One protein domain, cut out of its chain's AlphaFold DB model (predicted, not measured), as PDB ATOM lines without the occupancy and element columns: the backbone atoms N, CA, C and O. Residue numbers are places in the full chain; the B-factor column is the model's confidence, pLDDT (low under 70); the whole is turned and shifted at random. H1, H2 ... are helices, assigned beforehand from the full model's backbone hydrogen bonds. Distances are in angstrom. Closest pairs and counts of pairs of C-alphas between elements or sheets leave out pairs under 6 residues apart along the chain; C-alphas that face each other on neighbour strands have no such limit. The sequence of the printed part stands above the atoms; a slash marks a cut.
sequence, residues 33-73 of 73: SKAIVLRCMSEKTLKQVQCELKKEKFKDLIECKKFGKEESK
ATOM      1  N   SER A  33      22.762  -9.464 -57.223       61.12
ATOM      2  CA  SER A  33      22.342 -10.492 -58.174       61.12
ATOM      3  C   SER A  33      20.833 -10.712 -58.084       61.12
ATOM      4  O   SER A  33      20.284 -10.960 -57.009       61.12
ATOM      5  N   LYS A  34      20.146 -10.658 -59.229       60.59
ATOM      6  CA  LYS A  34      18.714 -10.970 -59.339       60.59
ATOM      7  C   LYS A  34      18.370 -12.291 -58.638       60.59
ATOM      8  O   LYS A  34      17.290 -12.411 -58.074       60.59
ATOM      9  N   ALA A  35      19.297 -13.251 -58.615       60.91
ATOM     10  CA  ALA A  35      19.148 -14.506 -57.887       60.91
ATOM     11  C   ALA A  35      19.070 -14.317 -56.360       60.91
ATOM     12  O   ALA A  35      18.284 -14.998 -55.715       60.91
ATOM     13  N   ILE A  36      19.819 -13.372 -55.785       61.25
ATOM     14  CA  ILE A  36      19.760 -13.021 -54.355       61.25
ATOM     15  C   ILE A  36      18.411 -12.382 -54.028       61.25
ATOM     16  O   ILE A  36      17.768 -12.772 -53.059       61.25
ATOM     17  N   VAL A  37      17.945 -11.448 -54.863       63.19
ATOM     18  CA  VAL A  37      16.627 -10.815 -54.685       63.19
ATOM     19  C   VAL A  37      15.510 -11.857 -54.779       63.19
ATOM     20  O   VAL A  37      14.658 -11.929 -53.897       63.19
ATOM     21  N   LEU A  38      15.546 -12.715 -55.804       63.34
ATOM     22  CA  LEU A  38      14.576 -13.796 -55.984       63.34
ATOM     23  C   LEU A  38      14.610 -14.800 -54.828       63.34
ATOM     24  O   LEU A  38      13.551 -15.221 -54.372       63.34
ATOM     25  N   ARG A  39      15.797 -15.136 -54.314       65.06
ATOM     26  CA  ARG A  39      15.962 -16.031 -53.164       65.06
ATOM     27  C   ARG A  39      15.439 -15.413 -51.866       65.06
ATOM     28  O   ARG A  39      14.722 -16.067 -51.117       65.06
ATOM     29  N   CYS A  40      15.693 -14.127 -51.630       65.62
ATOM     30  CA  CYS A  40      15.083 -13.402 -50.515       65.62
ATOM     31  C   CYS A  40      13.550 -13.392 -50.617       65.62
ATOM     32  O   CYS A  40      12.874 -13.583 -49.609       65.62
ATOM     33  N   MET A  41      12.990 -13.232 -51.821       67.88
ATOM     34  CA  MET A  41      11.539 -13.307 -52.052       67.88
ATOM     35  C   MET A  41      10.974 -14.738 -51.957       67.88
ATOM     36  O   MET A  41       9.795 -14.925 -51.632       67.88
ATOM     37  N   SER A  42      11.777 -15.771 -52.241       73.88
ATOM     38  CA  SER A  42      11.360 -17.169 -52.084       73.88
ATOM     39  C   SER A  42      11.371 -17.604 -50.623       73.88
ATOM     40  O   SER A  42      10.456 -18.311 -50.212       73.88
ATOM     41  N   GLU A  43      12.336 -17.144 -49.830       78.81
ATOM     42  CA  GLU A  43      12.516 -17.559 -48.432       78.81
ATOM     43  C   GLU A  43      11.731 -16.690 -47.440       78.81
ATOM     44  O   GLU A  43      11.299 -17.179 -46.399       78.81
ATOM     45  N   LYS A  44      11.503 -15.410 -47.753       80.56
ATOM     46  CA  LYS A  44      10.852 -14.456 -46.845       80.56
ATOM     47  C   LYS A  44       9.657 -13.780 -47.500       80.56
ATOM     48  O   LYS A  44       9.577 -13.640 -48.719       80.56
ATOM     49  N   THR A  45       8.705 -13.341 -46.685       82.69
ATOM     50  CA  THR A  45       7.617 -12.480 -47.169       82.69
ATOM     51  C   THR A  45       8.052 -11.016 -47.164       82.69
ATOM     52  O   THR A  45       8.933 -10.615 -46.401       82.69
ATOM     53  N   LEU A  46       7.384 -10.179 -47.965       77.44
ATOM     54  CA  LEU A  46       7.607  -8.729 -47.951       77.44
ATOM     55  C   LEU A  46       7.419  -8.134 -46.543       77.44
ATOM     56  O   LEU A  46       8.220  -7.306 -46.118       77.44
ATOM     57  N   LYS A  47       6.411  -8.601 -45.790       81.62
ATOM     58  CA  LYS A  47       6.145  -8.147 -44.413       81.62
ATOM     59  C   LYS A  47       7.264  -8.531 -43.448       81.62
ATOM     60  O   LYS A  47       7.612  -7.734 -42.580       81.62
ATOM     61  N   GLN A  48       7.850  -9.718 -43.607       82.75
ATOM     62  CA  GLN A  48       9.008 -10.128 -42.817       82.75
ATOM     63  C   GLN A  48      10.211  -9.224 -43.099       82.75
ATOM     64  O   GLN A  48      10.797  -8.700 -42.158       82.75
ATOM     65  N   VAL A  49      10.535  -8.971 -44.372       83.12
ATOM     66  CA  VAL A  49      11.653  -8.090 -44.755       83.12
ATOM     67  C   VAL A  49      11.438  -6.664 -44.238       83.12
ATOM     68  O   VAL A  49      12.337  -6.080 -43.643       83.12
ATOM     69  N   GLN A  50      10.230  -6.116 -44.385       78.81
ATOM     70  CA  GLN A  50       9.881  -4.796 -43.849       78.81
ATOM     71  C   GLN A  50       9.973  -4.732 -42.318       78.81
ATOM     72  O   GLN A  50      10.346  -3.695 -41.776       78.81
ATOM     73  N   CYS A  51       9.635  -5.817 -41.617       86.44
ATOM     74  CA  CYS A  51       9.813  -5.911 -40.171       86.44
ATOM     75  C   CYS A  51      11.301  -5.921 -39.804       86.44
ATOM     76  O   CYS A  51      11.715  -5.109 -38.983       86.44
ATOM     77  N   GLU A  52      12.106  -6.773 -40.445       86.12
ATOM     78  CA  GLU A  52      13.545  -6.907 -40.177       86.12
ATOM     79  C   GLU A  52      14.300  -5.593 -40.440       86.12
ATOM     80  O   GLU A  52      15.127  -5.194 -39.626       86.12
ATOM     81  N   LEU A  53      13.949  -4.861 -41.505       82.56
ATOM     82  CA  LEU A  53      14.532  -3.550 -41.828       82.56
ATOM     83  C   LEU A  53      14.227  -2.455 -40.791       82.56
ATOM     84  O   LEU A  53      14.943  -1.458 -40.734       82.56
ATOM     85  N   LYS A  54      13.165  -2.613 -39.991       85.19
ATOM     86  CA  LYS A  54      12.781  -1.667 -38.930       85.19
ATOM     87  C   LYS A  54      13.418  -1.990 -37.575       85.19
ATOM     88  O   LYS A  54      13.248  -1.211 -36.641       85.19
ATOM     89  N   LYS A  55      14.099  -3.132 -37.430       87.00
ATOM     90  CA  LYS A  55      14.717  -3.544 -36.164       87.00
ATOM     91  C   LYS A  55      16.192  -3.159 -36.138       87.00
ATOM     92  O   LYS A  55      16.946  -3.485 -37.046       87.00
ATOM     93  N   GLU A  56      16.615  -2.525 -35.051       82.00
ATOM     94  CA  GLU A  56      18.023  -2.158 -34.843       82.00
ATOM     95  C   GLU A  56      18.828  -3.272 -34.161       82.00
ATOM     96  O   GLU A  56      20.039  -3.367 -34.341       82.00
ATOM     97  N   LYS A  57      18.170  -4.133 -33.370       86.19
ATOM     98  CA  LYS A  57      18.830  -5.204 -32.611       86.19
ATOM     99  C   LYS A  57      18.469  -6.569 -33.174       86.19
ATOM    100  O   LYS A  57      17.301  -6.877 -33.395       86.19
ATOM    101  N   PHE A  58      19.476  -7.434 -33.283       79.81
ATOM    102  CA  PHE A  58      19.320  -8.800 -33.790       79.81
ATOM    103  C   PHE A  58      18.270  -9.614 -33.018       79.81
ATOM    104  O   PHE A  58      17.490 -10.354 -33.609       79.81
ATOM    105  N   LYS A  59      18.198  -9.433 -31.694       85.94
ATOM    106  CA  LYS A  59      17.224 -10.121 -30.834       85.94
ATOM    107  C   LYS A  59      15.766  -9.795 -31.179       85.94
ATOM    108  O   LYS A  59      14.903 -10.642 -30.989       85.94
ATOM    109  N   ASP A  60      15.499  -8.613 -31.732       84.19
ATOM    110  CA  ASP A  60      14.142  -8.170 -32.063       84.19
ATOM    111  C   ASP A  60      13.681  -8.724 -33.426       84.19
ATOM    112  O   ASP A  60      12.499  -8.653 -33.764       84.19
ATOM    113  N   LEU A  61      14.591  -9.328 -34.205       84.12
ATOM    114  CA  LEU A  61      14.273  -9.988 -35.476       84.12
ATOM    115  C   LEU A  61      13.453 -11.266 -35.275       84.12
ATOM    116  O   LEU A  61      12.743 -11.687 -36.190       84.12
ATOM    117  N   ILE A  62      13.504 -11.878 -34.084       88.19
ATOM    118  CA  ILE A  62      12.730 -13.089 -33.782       88.19
ATOM    119  C   ILE A  62      11.224 -12.839 -33.911       88.19
ATOM    120  O   ILE A  62      10.494 -13.699 -34.398       88.19
ATOM    121  N   GLU A  63      10.770 -11.629 -33.578       88.06
ATOM    122  CA  GLU A  63       9.374 -11.225 -33.726       88.06
ATOM    123  C   GLU A  63       8.943 -11.136 -35.190       88.06
ATOM    124  O   GLU A  63       7.755 -11.240 -35.482       88.06
ATOM    125  N   CYS A  64       9.883 -10.938 -36.118       87.75
ATOM    126  CA  CYS A  64       9.592 -10.834 -37.542       87.75
ATOM    127  C   CYS A  64       9.357 -12.204 -38.192       87.75
ATOM    128  O   CYS A  64       8.695 -12.268 -39.229       87.75
ATOM    129  N   LYS A  65       9.802 -13.302 -37.558       86.38
ATOM    130  CA  LYS A  65       9.549 -14.673 -38.036       86.38
ATOM    131  C   LYS A  65       8.061 -15.007 -38.129       86.38
ATOM    132  O   LYS A  65       7.685 -15.792 -38.988       86.38
ATOM    133  N   LYS A  66       7.203 -14.362 -37.327       87.94
ATOM    134  CA  LYS A  66       5.738 -14.528 -37.401       87.94
ATOM    135  C   LYS A  66       5.134 -14.086 -38.737       87.94
ATOM    136  O   LYS A  66       4.010 -14.445 -39.052       87.94
ATOM    137  N   PHE A  67       5.862 -13.264 -39.492       85.56
ATOM    138  CA  PHE A  67       5.475 -12.839 -40.832       85.56
ATOM    139  C   PHE A  67       6.119 -13.700 -41.919       85.56
ATOM    140  O   PHE A  67       5.875 -13.445 -43.096       85.56
ATOM    141  N   GLY A  68       6.971 -14.658 -41.554       83.06
ATOM    142  CA  GLY A  68       7.596 -15.570 -42.498       83.06
ATOM    143  C   GLY A  68       6.596 -16.523 -43.131       83.06
ATOM    144  O   GLY A  68       5.445 -16.620 -42.710       83.06
ATOM    145  N   LYS A  69       7.036 -17.196 -44.194       80.81
ATOM    146  CA  LYS A  69       6.264 -18.298 -44.767       80.81
ATOM    147  C   LYS A  69       6.260 -19.430 -43.741       80.81
ATOM    148  O   LYS A  69       7.288 -19.663 -43.106       80.81
ATOM    149  N   GLU A  70       5.121 -20.091 -43.555       70.75
ATOM    150  CA  GLU A  70       5.092 -21.319 -42.762       70.75
ATOM    151  C   GLU A  70       6.086 -22.303 -43.381       70.75
ATOM    152  O   GLU A  70       6.113 -22.473 -44.604       70.75
ATOM    153  N   GLU A  71       6.946 -22.904 -42.558       58.62
ATOM    154  CA  GLU A  71       7.794 -23.999 -43.012       58.62
ATOM    155  C   GLU A  71       6.857 -25.139 -43.424       58.62
ATOM    156  O   GLU A  71       6.308 -25.843 -42.574       58.62
ATOM    157  N   SER A  72       6.620 -25.292 -44.731       50.69
ATOM    158  CA  SER A  72       6.086 -26.541 -45.261       50.69
ATOM    159  C   SER A  72       7.084 -27.628 -44.879       50.69
ATOM    160  O   SER A  72       8.179 -27.680 -45.437       50.69
ATOM    161  N   LYS A  73       6.717 -28.407 -43.858       43.56
ATOM    162  CA  LYS A  73       7.378 -29.657 -43.480       43.56
ATOM    163  C   LYS A  73       7.590 -30.564 -44.684       43.56
ATOM    164  O   LYS A  73       6.677 -30.616 -45.539       43.56
TER     165      LYS A  73
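Overview. This is residues 33 to 73 of the 73 residues of an uncharacterized protein of Leptospira noguchii str. Bonito (UniProt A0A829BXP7). H1 forms an arm leading into a hairpin of two helices, H2 and H3, which lie side by side; residues 33 to 39 of the arm's free end stick out. The printed part has 41 residues with three named helices, H1, H2, H3 in chain order, and no named strand: all helix. It is only just loose, close to compact, with a radius of gyration of the C-alphas of 10.9 A, and flat, spanning 28 by 27 by 14 A.

Arrangement. H1, residues 34 to 43, and H2, residues 46 to 53, meet only through their tight link. H2 touches H3, residues 58 to 67, closest at the C-alphas of Gln 48 and Phe 67, 4.9 A apart. This helical hairpin has a shallow tilt of 10 degrees, opposite ways. H1 and H3 are apart. In H1 and H2 every O i to N i+4 pair is within hydrogen-bond range; in H3 0 of 6 are, but 5 of 7 O i to N i+3 pairs.

Along the chain. H1 begins at C-alpha 34 (18.714, -10.970, -59.339) and measures 14.2 A, H2 10.6 A. H3 measures 16.0 A, ending at C-alpha 67 (5.475, -12.839, -40.832).

Size, cuts and confidence. The C-alphas farthest apart, Glu 56 and Lys 73, are 30.7 A apart. The printed part has no cut; both links are tight. The model's pLDDT is under 70 at residues 33 to 41 and 71 to 73.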